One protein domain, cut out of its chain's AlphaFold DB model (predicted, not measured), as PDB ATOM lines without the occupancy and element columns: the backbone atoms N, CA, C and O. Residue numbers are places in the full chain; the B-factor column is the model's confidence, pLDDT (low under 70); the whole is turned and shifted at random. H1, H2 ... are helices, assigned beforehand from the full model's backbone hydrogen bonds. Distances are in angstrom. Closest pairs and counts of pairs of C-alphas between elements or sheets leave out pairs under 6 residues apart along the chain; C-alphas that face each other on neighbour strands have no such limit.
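AT A GLANCE: This is residues 20 to 152 of the 287 residues of an uncharacterized protein of Gandjariella thermophila (UniProt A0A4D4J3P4). The long helix H5 and H4 fold into a helical hairpin, and the far half of H5, residues 134 to 152, sticks out as a long arm; H2 and H3 form a second, looser pair, and H3 and H4 meet at a V-shaped corner through residues 84 and 85. H1 stands free, touching no helix. The printed part has 133 residues with five named helices, H1 to H5 in chain order, and no named strand; the class is all helix. It is only just loose, close to extended, with a radius of gyration of the C-alphas of 21.0 A, and flat, spanning 69 by 49 by 23 A.

HOW THE PARTS SIT: H5, residues 111 to 152, touches H4, residues 86 to 104, with residues 111 to 129 alone; their closest C-alphas, of Gly 94 and Gly 118, are 3.9 A apart. This hairpin runs opposite ways at a shallow tilt of 18 degrees. H3, residues 62 to 83, is only just apart from H4, the closest C-alphas being 8.3 A apart. H2, residues 37 to 55, is close to H3 but not clearly touching, with the C-alphas of Leu 54 and Arg 65 closest at 7.9 A; they run opposite ways at a shallow tilt of 11 degrees. H1, residues 20 to 29, is apart from H2, H3, H4 and H5. Every O i to N i+4 pair is within hydrogen-bond range in H1, H2, H4 and H5; in H3, 16 of 18 are.

IN THESE COORDINATES: H5 is 62.2 A long, from C-alpha 111 at (213.028, 207.057, 191.184) to C-alpha 152 at (226.467, 259.784, 161.021). H3 measures 31.6 A, H4 27.1 A, H2 26.9 A and H1 14.3 A, beginning at C-alpha 20 (224.282, 203.158, 171.212).

THE WHOLE: The C-alphas of Arg 107 and Gln 152, the two farthest apart, are 69.6 A apart. The printed part has no cut and no long link; H3 to H4 is tight. Mean pLDDT of the printed part is 72.9, with 42 residues under 70, among them 26 to 46 and 53 to 65.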
ATOM      1  N   LEU A  20     224.999 202.479 172.305       67.88
ATOM      2  CA  LEU A  20     224.282 203.158 171.212       67.88
ATOM      3  C   LEU A  20     223.377 204.320 171.668       67.88
ATOM      4  O   LEU A  20     223.420 205.364 171.018       67.88
ATOM      5  N   PRO A  21     222.592 204.208 172.760       71.25
ATOM      6  CA  PRO A  21     221.681 205.273 173.182       71.25
ATOM      7  C   PRO A  21     222.344 206.641 173.437       71.25
ATOM      8  O   PRO A  21     221.811 207.631 172.939       71.25
ATOM      9  N   PRO A  22     223.499 206.755 174.134       67.50
ATOM     10  CA  PRO A  22     224.123 208.060 174.363       67.50
ATOM     11  C   PRO A  22     224.698 208.682 173.086       67.50
ATOM     12  O   PRO A  22     224.646 209.897 172.937       67.50
ATOM     13  N   ILE A  23     225.194 207.875 172.138       71.88
ATOM     14  CA  ILE A  23     225.695 208.387 170.851       71.88
ATOM     15  C   ILE A  23     224.541 208.930 170.010       71.88
ATOM     16  O   ILE A  23     224.659 209.996 169.414       71.88
ATOM     17  N   LEU A  24     223.413 208.220 169.988       71.38
ATOM     18  CA  LEU A  24     222.235 208.634 169.233       71.38
ATOM     19  C   LEU A  24     221.589 209.883 169.852       71.38
ATOM     20  O   LEU A  24     221.228 210.799 169.123       71.38
ATOM     21  N   ALA A  25     221.539 209.972 171.184       70.00
ATOM     22  CA  ALA A  25     221.108 211.181 171.883       70.00
ATOM     23  C   ALA A  25     222.036 212.374 171.595       70.00
ATOM     24  O   ALA A  25     221.549 213.453 171.274       70.00
ATOM     25  N   ALA A  26     223.360 212.177 171.632       66.56
ATOM     26  CA  ALA A  26     224.332 213.218 171.300       66.56
ATOM     27  C   ALA A  26     224.212 213.684 169.839       66.56
ATOM     28  O   ALA A  26     224.266 214.881 169.578       66.56
ATOM     29  N   ALA A  27     223.993 212.761 168.898       68.56
ATOM     30  CA  ALA A  27     223.819 213.079 167.482       68.56
ATOM     31  C   ALA A  27     222.508 213.826 167.190       68.56
ATOM     32  O   ALA A  27     222.482 214.682 166.312       68.56
ATOM     33  N   VAL A  28     221.431 213.530 167.926       67.56
ATOM     34  CA  VAL A  28     220.129 214.204 167.771       67.56
ATOM     35  C   VAL A  28     220.098 215.560 168.479       67.56
ATOM     36  O   VAL A  28     219.462 216.483 167.983       67.56
ATOM     37  N   LEU A  29     220.807 215.720 169.600       62.00
ATOM     38  CA  LEU A  29     220.941 217.009 170.291       62.00
ATOM     39  C   LEU A  29     221.877 217.984 169.555       62.00
ATOM     40  O   LEU A  29     221.770 219.193 169.743       62.00
ATOM     41  N   TRP A  30     222.755 217.475 168.689       52.47
ATOM     42  CA  TRP A  30     223.766 218.251 167.968       52.47
ATOM     43  C   TRP A  30     223.224 219.386 167.077       52.47
ATOM     44  O   TRP A  30     223.744 220.496 167.170       52.47
ATOM     45  N   PRO A  31     222.203 219.185 166.217       53.97
ATOM     46  CA  PRO A  31     221.730 220.231 165.308       53.97
ATOM     47  C   PRO A  31     220.853 221.267 166.024       53.97
ATOM     48  O   PRO A  31     220.733 222.397 165.566       53.97
ATOM     49  N   LEU A  32     220.239 220.882 167.145       55.38
ATOM     50  CA  LEU A  32     219.327 221.719 167.927       55.38
ATOM     51  C   LEU A  32     220.052 222.701 168.849       55.38
ATOM     52  O   LEU A  32     219.446 223.668 169.294       55.38
ATOM     53  N   ALA A  33     221.332 222.470 169.137       57.88
ATOM     54  CA  ALA A  33     222.057 223.259 170.122       57.88
ATOM     55  C   ALA A  33     222.664 224.558 169.556       57.88
ATOM     56  O   ALA A  33     223.203 225.339 170.330       57.88
ATOM     57  N   GLY A  34     222.621 224.793 168.235       57.09
ATOM     58  CA  GLY A  34     223.139 226.026 167.615       57.09
ATOM     59  C   GLY A  34     224.631 226.303 167.859       57.09
ATOM     60  O   GLY A  34     225.119 227.380 167.529       57.09
ATOM     61  N   PHE A  35     225.364 225.347 168.443       56.06
ATOM     62  CA  PHE A  35     226.748 225.552 168.846       56.06
ATOM     63  C   PHE A  35     227.641 225.732 167.612       56.06
ATOM     64  O   PHE A  35     227.536 224.949 166.659       56.06
ATOM     65  N   PRO A  36     228.572 226.704 167.626       60.09
ATOM     66  CA  PRO A  36     229.596 226.791 166.595       60.09
ATOM     67  C   PRO A  36     230.352 225.458 166.557       60.09
ATOM     68  O   PRO A  36     230.666 224.890 167.592       60.09
ATOM     69  N   VAL A  37     230.662 224.935 165.371       58.19
ATOM     70  CA  VAL A  37     231.329 223.620 165.194       58.19
ATOM     71  C   VAL A  37     232.750 223.594 165.788       58.19
ATOM     72  O   VAL A  37     233.359 222.542 165.983       58.19
ATOM     73  N   ILE A  38     233.277 224.781 166.086       55.16
ATOM     74  CA  ILE A  38     234.665 225.060 166.437       55.16
ATOM     75  C   ILE A  38     235.090 224.421 167.775       55.16
ATOM     76  O   ILE A  38     236.108 223.732 167.771       55.16
ATOM     77  N   PRO A  39     234.359 224.532 168.904       54.25
ATOM     78  CA  PRO A  39     234.785 223.957 170.180       54.25
ATOM     79  C   PRO A  39     234.828 222.429 170.137       54.25
ATOM     80  O   PRO A  39     235.740 221.817 170.689       54.25
ATOM     81  N   VAL A  40     233.883 221.798 169.430       62.12
ATOM     82  CA  VAL A  40     233.865 220.337 169.308       62.12
ATOM     83  C   VAL A  40     234.971 219.851 168.374       62.12
ATOM     84  O   VAL A  40     235.654 218.879 168.695       62.12
ATOM     85  N   ALA A  41     235.217 220.556 167.267       61.44
ATOM     86  CA  ALA A  41     236.355 220.274 166.397       61.44
ATOM     87  C   ALA A  41     237.693 220.404 167.149       61.44
ATOM     88  O   ALA A  41     238.551 219.531 167.016       61.44
ATOM     89  N   VAL A  42     237.848 221.430 167.995       61.34
ATOM     90  CA  VAL A  42     239.036 221.626 168.843       61.34
ATOM     91  C   VAL A  42     239.176 220.498 169.868       61.34
ATOM     92  O   VAL A  42     240.254 219.920 169.983       61.34
ATOM     93  N   ALA A  43     238.104 220.109 170.563       64.75
ATOM     94  CA  ALA A  43     238.147 219.012 171.534       64.75
ATOM     95  C   ALA A  43     238.526 217.668 170.882       64.75
ATOM     96  O   ALA A  43     239.360 216.924 171.408       64.75
ATOM     97  N   VAL A  44     237.969 217.372 169.702       69.62
ATOM     98  CA  VAL A  44     238.306 216.173 168.917       69.62
ATOM     99  C   VAL A  44     239.760 216.219 168.441       69.62
ATOM    100  O   VAL A  44     240.471 215.217 168.555       69.62
ATOM    101  N   ALA A  45     240.231 217.372 167.959       66.50
ATOM    102  CA  ALA A  45     241.616 217.559 167.536       66.50
ATOM    103  C   ALA A  45     242.600 217.361 168.700       66.50
ATOM    104  O   ALA A  45     243.582 216.633 168.550       66.50
ATOM    105  N   VAL A  46     242.316 217.919 169.882       68.75
ATOM    106  CA  VAL A  46     243.139 217.749 171.092       68.75
ATOM    107  C   VAL A  46     243.190 216.282 171.526       68.75
ATOM    108  O   VAL A  46     244.273 215.764 171.806       68.75
ATOM    109  N   LEU A  47     242.056 215.572 171.518       70.69
ATOM    110  CA  LEU A  47     242.007 214.136 171.824       70.69
ATOM    111  C   LEU A  47     242.817 213.297 170.827       70.69
ATOM    112  O   LEU A  47     243.504 212.355 171.234       70.69
ATOM    113  N   LEU A  48     242.765 213.635 169.538       69.56
ATOM    114  CA  LEU A  48     243.556 212.975 168.498       69.56
ATOM    115  C   LEU A  48     245.053 213.220 168.688       69.56
ATOM    116  O   LEU A  48     245.821 212.259 168.709       69.56
ATOM    117  N   VAL A  49     245.465 214.473 168.893       69.31
ATOM    118  CA  VAL A  49     246.868 214.844 169.126       69.31
ATOM    119  C   VAL A  49     247.407 214.160 170.380       69.31
ATOM    120  O   VAL A  49     248.473 213.546 170.330       69.31
ATOM    121  N   ALA A  50     246.644 214.168 171.477       68.38
ATOM    122  CA  ALA A  50     247.004 213.451 172.694       68.38
ATOM    123  C   ALA A  50     247.178 211.953 172.412       68.38
ATOM    124  O   ALA A  50     248.207 211.370 172.758       68.38
ATOM    125  N   ARG A  51     246.221 211.322 171.722       72.31
ATOM    126  CA  ARG A  51     246.276 209.893 171.380       72.31
ATOM    127  C   ARG A  51     247.495 209.541 170.521       72.31
ATOM    128  O   ARG A  51     248.120 208.511 170.779       72.31
ATOM    129  N   ILE A  52     247.843 210.386 169.550       71.31
ATOM    130  CA  ILE A  52     249.006 210.213 168.665       71.31
ATOM    131  C   ILE A  52     250.312 210.357 169.457       71.31
ATOM    132  O   ILE A  52     251.136 209.442 169.432       71.31
ATOM    133  N   LEU A  53     250.472 211.444 170.220       66.00
ATOM    134  CA  LEU A  53     251.654 211.690 171.054       66.00
ATOM    135  C   LEU A  53     251.872 210.561 172.061       66.00
ATOM    136  O   LEU A  53     252.985 210.076 172.233       66.00
ATOM    137  N   LEU A  54     250.797 210.078 172.682       60.84
ATOM    138  CA  LEU A  54     250.857 208.950 173.602       60.84
ATOM    139  C   LEU A  54     251.285 207.671 172.872       60.84
ATOM    140  O   LEU A  54     252.131 206.939 173.388       60.84
ATOM    141  N   GLY A  55     250.744 207.385 171.684       67.88
ATOM    142  CA  GLY A  55     251.077 206.202 170.881       67.88
ATOM    143  C   GLY A  55     252.574 206.021 170.614       67.88
ATOM    144  O   GLY A  55     253.043 204.886 170.586       67.88
ATOM    145  N   PHE A  56     253.320 207.124 170.515       69.12
ATOM    146  CA  PHE A  56     254.732 207.125 170.132       69.12
ATOM    147  C   PHE A  56     255.728 206.879 171.282       69.12
ATOM    148  O   PHE A  56     256.901 206.637 171.009       69.12
ATOM    149  N   LEU A  57     255.313 206.901 172.561       62.25
ATOM    150  CA  LEU A  57     256.239 206.666 173.684       62.25
ATOM    151  C   LEU A  57     256.401 205.164 174.016       62.25
ATOM    152  O   LEU A  57     255.445 204.545 174.510       62.25
ATOM    153  N   PRO A  58     257.601 204.570 173.827       58.12
ATOM    154  CA  PRO A  58     257.846 203.151 174.064       58.12
ATOM    155  C   PRO A  58     257.897 202.790 175.561       58.12
ATOM    156  O   PRO A  58     258.552 203.447 176.364       58.12
ATOM    157  N   GLY A  59     257.207 201.698 175.914       61.44
ATOM    158  CA  GLY A  59     257.471 200.777 177.036       61.44
ATOM    159  C   GLY A  59     257.461 201.297 178.482       61.44
ATOM    160  O   GLY A  59     256.677 200.820 179.303       61.44
ATOM    161  N   PHE A  60     258.337 202.239 178.829       51.81
ATOM    162  CA  PHE A  60     258.789 202.454 180.210       51.81
ATOM    163  C   PHE A  60     257.856 203.332 181.063       51.81
ATOM    164  O   PHE A  60     257.899 203.311 182.289       51.81
ATOM    165  N   LEU A  61     256.939 204.073 180.436       55.31
ATOM    166  CA  LEU A  61     256.080 205.049 181.121       55.31
ATOM    167  C   LEU A  61     254.634 204.583 181.331       55.31
ATOM    168  O   LEU A  61     253.783 205.402 181.656       55.31
ATOM    169  N   ARG A  62     254.314 203.287 181.201       60.41
ATOM    170  CA  ARG A  62     252.922 202.781 181.271       60.41
ATOM    171  C   ARG A  62     252.162 203.182 182.549       60.41
ATOM    172  O   ARG A  62     250.967 203.438 182.467       60.41
ATOM    173  N   ARG A  63     252.852 203.301 183.695       62.88
ATOM    174  CA  ARG A  63     252.264 203.715 184.988       62.88
ATOM    175  C   ARG A  63     252.196 205.239 185.193       62.88
ATOM    176  O   ARG A  63     251.298 205.712 185.874       62.88
ATOM    177  N   ARG A  64     253.107 206.018 184.590       63.81
ATOM    178  CA  ARG A  64     253.022 207.497 184.565       63.81
ATOM    179  C   ARG A  64     252.065 208.003 183.483       63.81
ATOM    180  O   ARG A  64     251.477 209.064 183.645       63.81
ATOM    181  N   ARG A  65     251.846 207.216 182.426       64.50
ATOM    182  CA  ARG A  65     250.900 207.492 181.336       64.50
ATOM    183  C   ARG A  65     249.491 207.730 181.847       64.50
ATOM    184  O   ARG A  65     248.855 208.659 181.378       64.50
ATOM    185  N   THR A  66     249.028 206.933 182.807       70.81
ATOM    186  CA  THR A  66     247.690 207.093 183.388       70.81
ATOM    187  C   THR A  66     247.566 208.382 184.191       70.81
ATOM    188  O   THR A  66     246.544 209.038 184.068       70.81
ATOM    189  N   LEU A  67     248.612 208.782 184.929       73.69
ATOM    190  CA  LEU A  67     248.616 210.026 185.712       73.69
ATOM    191  C   LEU A  67     248.659 211.277 184.827       73.69
ATOM    192  O   LEU A  67     247.937 212.237 185.080       73.69
ATOM    193  N   VAL A  68     249.474 211.259 183.769       74.25
ATOM    194  CA  VAL A  68     249.540 212.373 182.810       74.25
ATOM    195  C   VAL A  68     248.232 212.478 182.019       74.25
ATOM    196  O   VAL A  68     247.715 213.577 181.865       74.25
ATOM    197  N   LEU A  69     247.636 211.354 181.595       67.31
ATOM    198  CA  LEU A  69     246.314 211.353 180.954       67.31
ATOM    199  C   LEU A  69     245.224 211.881 181.880       67.31
ATOM    200  O   LEU A  69     244.425 212.699 181.441       67.31
ATOM    201  N   SER A  70     245.192 211.447 183.143       68.88
ATOM    202  CA  SER A  70     244.202 211.948 184.095       68.88
ATOM    203  C   SER A  70     244.387 213.435 184.367       68.88
ATOM    204  O   SER A  70     243.399 214.143 184.432       68.88
ATOM    205  N   ALA A  71     245.625 213.928 184.467       73.50
ATOM    206  CA  ALA A  71     245.883 215.350 184.684       73.50
ATOM    207  C   ALA A  71     245.482 216.206 183.471       73.50
ATOM    208  O   ALA A  71     244.865 217.249 183.645       73.50
ATOM    209  N   VAL A  72     245.783 215.752 182.247       72.00
ATOM    210  CA  VAL A  72     245.394 216.453 181.011       72.00
ATOM    211  C   VAL A  72     243.880 216.434 180.817       72.00
ATOM    212  O   VAL A  72     243.313 217.462 180.465       72.00
ATOM    213  N   LEU A  73     243.219 215.303 181.076       71.12
ATOM    214  CA  LEU A  73     241.758 215.217 181.021       71.12
ATOM    215  C   LEU A  73     241.113 216.117 182.071       71.12
ATOM    216  O   LEU A  73     240.211 216.862 181.734       71.12
ATOM    217  N   LEU A  74     241.627 216.125 183.301       71.88
ATOM    218  CA  LEU A  74     241.086 216.960 184.371       71.88
ATOM    219  C   LEU A  74     241.303 218.450 184.079       71.88
ATOM    220  O   LEU A  74     240.400 219.240 184.310       71.88
ATOM    221  N   ALA A  75     242.449 218.838 183.512       71.88
ATOM    222  CA  ALA A  75     242.686 220.210 183.058       71.88
ATOM    223  C   ALA A  75     241.771 220.604 181.887       71.88
ATOM    224  O   ALA A  75     241.262 221.721 181.864       71.88
ATOM    225  N   LEU A  76     241.534 219.690 180.939       72.94
ATOM    226  CA  LEU A  76     240.607 219.893 179.826       72.94
ATOM    227  C   LEU A  76     239.158 220.006 180.319       72.94
ATOM    228  O   LEU A  76     238.445 220.897 179.873       72.94
ATOM    229  N   ASP A  77     238.750 219.160 181.265       70.19
ATOM    230  CA  ASP A  77     237.438 219.212 181.910       70.19
ATOM    231  C   ASP A  77     237.277 220.533 182.670       70.19
ATOM    232  O   ASP A  77     236.274 221.212 182.488       70.19
ATOM    233  N   LEU A  78     238.280 220.961 183.449       70.25
ATOM    234  CA  LEU A  78     238.252 222.245 184.162       70.25
ATOM    235  C   LEU A  78     238.160 223.435 183.194       70.25
ATOM    236  O   LEU A  78     237.434 224.390 183.451       70.25
ATOM    237  N   TYR A  79     238.873 223.373 182.070       70.00
ATOM    238  CA  TYR A  79     238.843 224.400 181.029       70.00
ATOM    239  C   TYR A  79     237.497 224.436 180.288       70.00
ATOM    240  O   TYR A  79     236.956 225.506 180.007       70.00
ATOM    241  N   LEU A  80     236.901 223.271 180.028       67.94
ATOM    242  CA  LEU A  80     235.539 223.163 179.504       67.94
ATOM    243  C   LEU A  80     234.520 223.709 180.512       67.94
ATOM    244  O   LEU A  80     233.613 224.427 180.107       67.94
ATOM    245  N   VAL A  81     234.695 223.467 181.817       70.25
ATOM    246  CA  VAL A  81     233.846 224.050 182.874       70.25
ATOM    247  C   VAL A  81     233.860 225.578 182.824       70.25
ATOM    248  O   VAL A  81     232.809 226.178 183.020       70.25
ATOM    249  N   THR A  82     234.997 226.215 182.524       73.25
ATOM    250  CA  THR A  82     235.071 227.686 182.443       73.25
ATOM    251  C   THR A  82     234.513 228.269 181.146       73.25
ATOM    252  O   THR A  82     234.180 229.448 181.111       73.25
ATOM    253  N   LEU A  83     234.426 227.470 180.081       70.62
ATOM    254  CA  LEU A  83     233.899 227.899 178.779       70.62
ATOM    255  C   LEU A  83     232.394 227.658 178.626       70.62
ATOM    256  O   LEU A  83     231.755 228.248 177.760       70.62
ATOM    257  N   VAL A  84     231.838 226.752 179.424       73.00
ATOM    258  CA  VAL A  84     230.458 226.292 179.299       73.00
ATOM    259  C   VAL A  84     229.588 227.025 180.318       73.00
ATOM    260  O   VAL A  84     229.905 227.053 181.506       73.00
ATOM    261  N   SER A  85     228.478 227.615 179.861       76.25
ATOM    262  CA  SER A  85     227.572 228.360 180.742       76.25
ATOM    263  C   SER A  85     227.041 227.473 181.875       76.25
ATOM    264  O   SER A  85     226.837 226.265 181.714       76.25
ATOM    265  N   VAL A  86     226.780 228.075 183.041       78.56
ATOM    266  CA  VAL A  86     226.207 227.387 184.217       78.56
ATOM    267  C   VAL A  86     224.940 226.595 183.852       78.56
ATOM    268  O   VAL A  86     224.684 225.522 184.399       78.56
ATOM    269  N   TRP A  87     224.174 227.071 182.869       75.62
ATOM    270  CA  TRP A  87     222.951 226.433 182.384       75.62
ATOM    271  C   TRP A  87     223.196 225.110 181.656       75.62
ATOM    272  O   TRP A  87     222.430 224.163 181.827       75.62
ATOM    273  N   ALA A  88     224.285 224.984 180.903       74.62
ATOM    274  CA  ALA A  88     224.623 223.723 180.251       74.62
ATOM    275  C   ALA A  88     224.994 222.629 181.273       74.62
ATOM    276  O   ALA A  88     224.630 221.466 181.083       74.62
ATOM    277  N   TRP A  89     225.602 222.991 182.409       77.38
ATOM    278  CA  TRP A  89     225.818 222.055 183.520       77.38
ATOM    279  C   TRP A  89     224.508 221.565 184.142       77.38
ATOM    280  O   TRP A  89     224.401 220.382 184.475       77.38
ATOM    281  N   LEU A  90     223.488 222.424 184.240       75.56
ATOM    282  CA  LEU A  90     222.154 222.021 184.698       75.56
ATOM    283  C   LEU A  90     221.490 221.017 183.749       75.56
ATOM    284  O   LEU A  90     220.849 220.081 184.223       75.56
ATOM    285  N   ILE A  91     221.690 221.145 182.433       72.50
ATOM    286  CA  ILE A  91     221.193 220.163 181.454       72.50
ATOM    287  C   ILE A  91     221.888 218.817 181.657       72.50
ATOM    288  O   ILE A  91     221.218 217.789 181.749       72.50
ATOM    289  N   VAL A  92     223.219 218.808 181.779       76.00
ATOM    290  CA  VAL A  92     223.991 217.573 182.009       76.00
ATOM    291  C   VAL A  92     223.559 216.899 183.313       76.00
ATOM    292  O   VAL A  92     223.302 215.692 183.326       76.00
ATOM    293  N   ALA A  93     223.415 217.669 184.394       77.12
ATOM    294  CA  ALA A  93     222.934 217.169 185.678       77.12
ATOM    295  C   ALA A  93     221.497 216.626 185.579       77.12
ATOM    296  O   ALA A  93     221.217 215.537 186.079       77.12
ATOM    297  N   GLY A  94     220.603 217.334 184.884       73.06
ATOM    298  CA  GLY A  94     219.224 216.906 184.652       73.06
ATOM    299  C   GLY A  94     219.137 215.593 183.872       73.06
ATOM    300  O   GLY A  94     218.431 214.672 184.285       73.06
ATOM    301  N   VAL A  95     219.919 215.449 182.798       73.44
ATOM    302  CA  VAL A  95     220.005 214.206 182.009       73.44
ATOM    303  C   VAL A  95     220.563 213.057 182.853       73.44
ATOM    304  O   VAL A  95     220.027 211.947 182.808       73.44
ATOM    305  N   ALA A  96     221.594 213.310 183.664       73.94
ATOM    306  CA  ALA A  96     222.163 212.311 184.567       73.94
ATOM    307  C   ALA A  96     221.145 211.836 185.623       73.94
ATOM    308  O   ALA A  96     221.052 210.634 185.884       73.94
ATOM    309  N   LEU A  97     220.339 212.748 186.180       74.69
ATOM    310  CA  LEU A  97     219.265 212.422 187.127       74.69
ATOM    311  C   LEU A  97     218.163 211.572 186.485       74.69
ATOM    312  O   LEU A  97     217.743 210.579 187.079       74.69
ATOM    313  N   ILE A  98     217.739 211.902 185.261       71.56
ATOM    314  CA  ILE A  98     216.743 211.113 184.516       71.56
ATOM    315  C   ILE A  98     217.279 209.704 184.235       71.56
ATOM    316  O   ILE A  98     216.596 208.717 184.508       71.56
ATOM    317  N   ALA A  99     218.516 209.589 183.742       71.25
ATOM    318  CA  ALA A  99     219.141 208.297 183.462       71.25
ATOM    319  C   ALA A  99     219.293 207.442 184.734       71.25
ATOM    320  O   ALA A  99     218.993 206.244 184.718       71.25
ATOM    321  N   GLY A 100     219.702 208.060 185.847       73.25
ATOM    322  CA  GLY A 100     219.777 207.416 187.159       73.25
ATOM    323  C   GLY A 100     218.411 206.939 187.660       73.25
ATOM    324  O   GLY A 100     218.289 205.800 188.115       73.25
ATOM    325  N   GLY A 101     217.369 207.762 187.507       72.62
ATOM    326  CA  GLY A 101     215.987 207.421 187.852       72.62
ATOM    327  C   GLY A 101     215.456 206.227 187.054       72.62
ATOM    328  O   GLY A 101     214.926 205.287 187.645       72.62
ATOM    329  N   ILE A 102     215.671 206.200 185.733       74.44
ATOM    330  CA  ILE A 102     215.260 205.085 184.858       74.44
ATOM    331  C   ILE A 102     215.969 203.783 185.259       74.44
ATOM    332  O   ILE A 102     215.332 202.736 185.367       74.44
ATOM    333  N   ALA A 103     217.277 203.831 185.530       74.88
ATOM    334  CA  ALA A 103     218.040 202.652 185.945       74.88
ATOM    335  C   ALA A 103     217.594 202.099 187.315       74.88
ATOM    336  O   ALA A 103     217.702 200.895 187.570       74.88
ATOM    337  N   ALA A 104     217.081 202.967 188.190       77.25
ATOM    338  CA  ALA A 104     216.577 202.623 189.516       77.25
ATOM    339  C   ALA A 104     215.080 202.254 189.547       77.25
ATOM    340  O   ALA A 104     214.597 201.807 190.591       77.25
ATOM    341  N   TYR A 105     214.360 202.402 188.428       70.00
ATOM    342  CA  TYR A 105     212.894 202.420 188.364       70.00
ATOM    343  C   TYR A 105     212.155 201.191 188.939       70.00
ATOM    344  O   TYR A 105     211.077 201.390 189.488       70.00
ATOM    345  N   PRO A 106     212.683 199.948 188.954       75.19
ATOM    346  CA  PRO A 106     211.996 198.867 189.670       75.19
ATOM    347  C   PRO A 106     212.456 198.676 191.126       75.19
ATOM    348  O   PRO A 106     211.903 197.828 191.819       75.19
ATOM    349  N   ARG A 107     213.492 199.383 191.598       76.31
ATOM    350  CA  ARG A 107     214.162 199.084 192.880       76.31
ATOM    351  C   ARG A 107     213.945 200.112 193.981       76.31
ATOM    352  O   ARG A 107     214.116 199.760 195.144       76.31
ATOM    353  N   LEU A 108     213.629 201.362 193.646       75.38
ATOM    354  CA  LEU A 108     213.599 202.455 194.618       75.38
ATOM    355  C   LEU A 108     212.357 203.344 194.436       75.38
ATOM    356  O   LEU A 108     212.152 203.863 193.338       75.38
ATOM    357  N   PRO A 109     211.577 203.620 195.501       80.69
ATOM    358  CA  PRO A 109     210.429 204.533 195.429       80.69
ATOM    359  C   PRO A 109     210.832 205.990 195.129       80.69
ATOM    360  O   PRO A 109     210.004 206.783 194.693       80.69
ATOM    361  N   VAL A 110     212.113 206.345 195.295       80.81
ATOM    362  CA  VAL A 110     212.654 207.681 194.982       80.81
ATOM    363  C   VAL A 110     212.947 207.910 193.490       80.81
ATOM    364  O   VAL A 110     213.344 209.009 193.109       80.81
ATOM    365  N   ALA A 111     212.742 206.918 192.617       74.38
ATOM    366  CA  ALA A 111     213.028 207.057 191.184       74.38
ATOM    367  C   ALA A 111     212.140 208.109 190.487       74.38
ATOM    368  O   ALA A 111     212.618 208.858 189.636       74.38
ATOM    369  N   VAL A 112     210.863 208.200 190.877       79.44
ATOM    370  CA  VAL A 112     209.890 209.152 190.310       79.44
ATOM    371  C   VAL A 112     210.238 210.619 190.625       79.44
ATOM    372  O   VAL A 112     210.322 211.404 189.678       79.44
ATOM    373  N   PRO A 113     210.498 211.029 191.889       78.38
ATOM    374  CA  PRO A 113     210.860 212.418 192.183       78.38
ATOM    375  C   PRO A 113     212.205 212.839 191.570       78.38
ATOM    376  O   PRO A 113     212.338 213.985 191.148       78.38
ATOM    377  N   LEU A 114     213.178 211.925 191.445       72.62
ATOM    378  CA  LEU A 114     214.453 212.207 190.766       72.62
ATOM    379  C   LEU A 114     214.260 212.500 189.271       72.62
ATOM    380  O   LEU A 114     214.855 213.440 188.746       72.62
ATOM    381  N   GLY A 115     213.394 211.736 188.597       73.31
ATOM    382  CA  GLY A 115     213.044 211.985 187.197       73.31
ATOM    383  C   GLY A 115     212.336 213.328 186.996       73.31
ATOM    384  O   GLY A 115     212.679 214.072 186.080       73.31
ATOM    385  N   ALA A 116     211.398 213.674 187.885       77.81
ATOM    386  CA  ALA A 116     210.689 214.953 187.840       77.81
ATOM    387  C   ALA A 116     211.628 216.152 188.069       77.81
ATOM    388  O   ALA A 116     211.564 217.133 187.327       77.81
ATOM    389  N   ALA A 117     212.544 216.053 189.039       76.81
ATOM    390  CA  ALA A 117     213.554 217.081 189.289       76.81
ATOM    391  C   ALA A 117     214.498 217.266 188.087       76.81
ATOM    392  O   ALA A 117     214.804 218.398 187.713       76.81
ATOM    393  N   GLY A 118     214.908 216.168 187.441       73.00
ATOM    394  CA  GLY A 118     215.734 216.220 186.233       73.00
ATOM    395  C   GLY A 118     215.033 216.907 185.056       73.00
ATOM    396  O   GLY A 118     215.639 217.743 184.392       73.00
ATOM    397  N   LEU A 119     213.745 216.622 184.829       77.62
ATOM    398  CA  LEU A 119     212.954 217.295 183.789       77.62
ATOM    399  C   LEU A 119     212.791 218.793 184.062       77.62
ATOM    400  O   LEU A 119     212.973 219.600 183.150       77.62
ATOM    401  N   ALA A 120     212.496 219.170 185.308       78.00
ATOM    402  CA  ALA A 120     212.379 220.573 185.695       78.00
ATOM    403  C   ALA A 120     213.689 221.340 185.450       78.00
ATOM    404  O   ALA A 120     213.650 222.437 184.898       78.00
ATOM    405  N   ALA A 121     214.841 220.741 185.779       75.44
ATOM    406  CA  ALA A 121     216.156 221.338 185.539       75.44
ATOM    407  C   ALA A 121     216.464 221.544 184.044       75.44
ATOM    408  O   ALA A 121     217.044 222.562 183.667       75.44
ATOM    409  N   ILE A 122     216.059 220.610 183.177       76.31
ATOM    410  CA  ILE A 122     216.254 220.747 181.724       76.31
ATOM    411  C   ILE A 122     215.373 221.867 181.163       76.31
ATOM    412  O   ILE A 122     215.848 222.679 180.368       76.31
ATOM    413  N   VAL A 123     214.104 221.937 181.577       79.69
ATOM    414  CA  VAL A 123     213.166 222.967 181.097       79.69
ATOM    415  C   VAL A 123     213.652 224.360 181.493       79.69
ATOM    416  O   VAL A 123     213.721 225.242 180.639       79.69
ATOM    417  N   THR A 124     214.054 224.559 182.752       79.00
ATOM    418  CA  THR A 124     214.557 225.861 183.217       79.00
ATOM    419  C   THR A 124     215.847 226.264 182.508       79.00
ATOM    420  O   THR A 124     215.955 227.405 182.063       79.00
ATOM    421  N   ALA A 125     216.790 225.336 182.324       75.75
ATOM    422  CA  ALA A 125     218.033 225.616 181.609       75.75
ATOM    423  C   ALA A 125     217.801 225.953 180.127       75.75
ATOM    424  O   ALA A 125     218.446 226.853 179.595       75.75
ATOM    425  N   THR A 126     216.848 225.286 179.469       77.56
ATOM    426  CA  THR A 126     216.512 225.562 178.062       77.56
ATOM    427  C   THR A 126     215.915 226.961 177.895       77.56
ATOM    428  O   THR A 126     216.291 227.683 176.974       77.56
ATOM    429  N   VAL A 127     215.021 227.371 178.803       83.31
ATOM    430  CA  VAL A 127     214.433 228.724 178.798       83.31
ATOM    431  C   VAL A 127     215.491 229.791 179.091       83.31
ATOM    432  O   VAL A 127     215.489 230.844 178.464       83.31
ATOM    433  N   ALA A 128     216.421 229.535 180.011       80.94
ATOM    434  CA  ALA A 128     217.493 230.484 180.303       80.94
ATOM    435  C   ALA A 128     218.426 230.697 179.096       80.94
ATOM    436  O   ALA A 128     218.735 231.838 178.754       80.94
ATOM    437  N   LEU A 129     218.811 229.616 178.404       81.00
ATOM    438  CA  LEU A 129     219.661 229.689 177.210       81.00
ATOM    439  C   LEU A 129     218.990 230.436 176.049       81.00
ATOM    440  O   LEU A 129     219.661 231.173 175.328       81.00
ATOM    441  N   SER A 130     217.673 230.283 175.866       79.25
ATOM    442  CA  SER A 130     216.966 231.003 174.799       79.25
ATOM    443  C   SER A 130     216.919 232.512 175.051       79.25
ATOM    444  O   SER A 130     217.074 233.294 174.112       79.25
ATOM    445  N   ILE A 131     216.772 232.934 176.312       85.25
ATOM    446  CA  ILE A 131     216.806 234.351 176.696       85.25
ATOM    447  C   ILE A 131     218.191 234.950 176.419       85.25
ATOM    448  O   ILE A 131     218.272 236.034 175.842       85.25
ATOM    449  N   GLU A 132     219.270 234.248 176.772       82.25
ATOM    450  CA  GLU A 132     220.648 234.718 176.566       82.25
ATOM    451  C   GLU A 132     220.969 234.926 175.076       82.25
ATOM    452  O   GLU A 132     221.521 235.957 174.694       82.25
ATOM    453  N   HIS A 133     220.536 234.010 174.204       80.50
ATOM    454  CA  HIS A 133     220.692 234.173 172.755       80.50
ATOM    455  C   HIS A 133     219.910 235.358 172.191       80.50
ATOM    456  O   HIS A 133     220.429 236.094 171.348       80.50
ATOM    457  N   HIS A 134     218.686 235.585 172.667       82.69
ATOM    458  CA  HIS A 134     217.927 236.760 172.253       82.69
ATOM    459  C   HIS A 134     218.581 238.059 172.722       82.69
ATOM    460  O   HIS A 134     218.614 239.027 171.965       82.69
ATOM    461  N   GLN A 135     219.138 238.081 173.930       88.88
ATOM    462  CA  GLN A 135     219.842 239.254 174.440       88.88
ATOM    463  C   GLN A 135     221.123 239.542 173.657       88.88
ATOM    464  O   GLN A 135     221.365 240.701 173.339       88.88
ATOM    465  N   ALA A 136     221.895 238.517 173.280       86.12
ATOM    466  CA  ALA A 136     223.098 238.690 172.467       86.12
ATOM    467  C   ALA A 136     222.781 239.301 171.091       86.12
ATOM    468  O   ALA A 136     223.389 240.296 170.706       86.12
ATOM    469  N   ALA A 137     221.760 238.784 170.397       85.38
ATOM    470  CA  ALA A 137     221.341 239.329 169.105       85.38
ATOM    471  C   ALA A 137     220.838 240.782 169.215       85.38
ATOM    472  O   ALA A 137     221.112 241.615 168.349       85.38
ATOM    473  N   VAL A 138     220.118 241.109 170.294       91.50
ATOM    474  CA  VAL A 138     219.673 242.485 170.559       91.50
ATOM    475  C   VAL A 138     220.858 243.394 170.883       91.50
ATOM    476  O   VAL A 138     220.884 244.527 170.406       91.50
ATOM    477  N   ALA A 139     221.846 242.916 171.641       91.88
ATOM    478  CA  ALA A 139     223.042 243.679 171.986       91.88
ATOM    479  C   ALA A 139     223.878 244.016 170.741       91.88
ATOM    480  O   ALA A 139     224.237 245.177 170.552       91.88
ATOM    481  N   GLU A 140     224.101 243.055 169.840       91.19
ATOM    482  CA  GLU A 140     224.784 243.294 168.557       91.19
ATOM    483  C   GLU A 140     224.025 244.310 167.689       91.19
ATOM    484  O   GLU A 140     224.609 245.218 167.084       91.19
ATOM    485  N   GLN A 141     222.692 244.213 167.656       92.31
ATOM    486  CA  GLN A 141     221.870 245.167 166.918       92.31
ATOM    487  C   GLN A 141     221.908 246.571 167.539       92.31
ATOM    488  O   GLN A 141     221.863 247.568 166.820       92.31
ATOM    489  N   GLN A 142     221.980 246.678 168.862       91.75
ATOM    490  CA  GLN A 142     222.120 247.964 169.543       91.75
ATOM    491  C   GLN A 142     223.496 248.578 169.294       91.75
ATOM    492  O   GLN A 142     223.564 249.762 168.972       91.75
ATOM    493  N   GLN A 143     224.561 247.782 169.366       92.62
ATOM    494  CA  GLN A 143     225.921 248.252 169.126       92.62
ATOM    495  C   GLN A 143     226.094 248.762 167.689       92.62
ATOM    496  O   GLN A 143     226.551 249.881 167.486       92.62
ATOM    497  N   SER A 144     225.622 248.012 166.690       89.88
ATOM    498  CA  SER A 144     225.681 248.462 165.289       89.88
ATOM    499  C   SER A 144     224.874 249.739 165.032       89.88
ATOM    500  O   SER A 144     225.293 250.587 164.248       89.88
ATOM    501  N   ARG A 145     223.731 249.927 165.709       88.25
ATOM    502  CA  ARG A 145     222.972 251.188 165.637       88.25
ATOM    503  C   ARG A 145     223.722 252.351 166.278       88.25
ATOM    504  O   ARG A 145     223.661 253.451 165.742       88.25
ATOM    505  N   GLN A 146     224.408 252.122 167.396       86.25
ATOM    506  CA  GLN A 146     225.232 253.144 168.045       86.25
ATOM    507  C   GLN A 146     226.401 253.552 167.148       86.25
ATOM    508  O   GLN A 146     226.564 254.737 166.879       86.25
ATOM    509  N   GLU A 147     227.131 252.589 166.584       87.50
ATOM    510  CA  GLU A 147     228.222 252.851 165.636       87.50
ATOM    511  C   GLU A 147     227.723 253.620 164.402       87.50
ATOM    512  O   GLU A 147     228.343 254.588 163.964       87.50
ATOM    513  N   GLN A 148     226.555 253.256 163.861       86.44
ATOM    514  CA  GLN A 148     225.934 254.000 162.761       86.44
ATOM    515  C   GLN A 148     225.584 255.438 163.149       86.44
ATOM    516  O   GLN A 148     225.807 256.349 162.353       86.44
ATOM    517  N   GLN A 149     225.050 255.655 164.351       83.06
ATOM    518  CA  GLN A 149     224.745 256.993 164.854       83.06
ATOM    519  C   GLN A 149     226.016 257.823 165.046       83.06
ATOM    520  O   GLN A 149     226.030 258.992 164.673       83.06
ATOM    521  N   GLU A 150     227.095 257.232 165.554       84.56
ATOM    522  CA  GLU A 150     228.389 257.902 165.710       84.56
ATOM    523  C   GLU A 150     229.017 258.258 164.361       84.56
ATOM    524  O   GLU A 150     229.467 259.387 164.165       84.56
ATOM    525  N   HIS A 151     228.991 257.338 163.392       84.50
ATOM    526  CA  HIS A 151     229.467 257.611 162.039       84.50
ATOM    527  C   HIS A 151     228.641 258.692 161.341       84.50
ATOM    528  O   HIS A 151     229.208 259.543 160.660       84.50
ATOM    529  N   GLN A 152     227.319 258.707 161.528       83.25
ATOM    530  CA  GLN A 152     226.467 259.784 161.021       83.25
ATOM    531  C   GLN A 152     226.779 261.115 161.709       83.25
ATOM    532  O   GLN A 152     226.895 262.133 161.031       83.25
TER     533      GLN A 152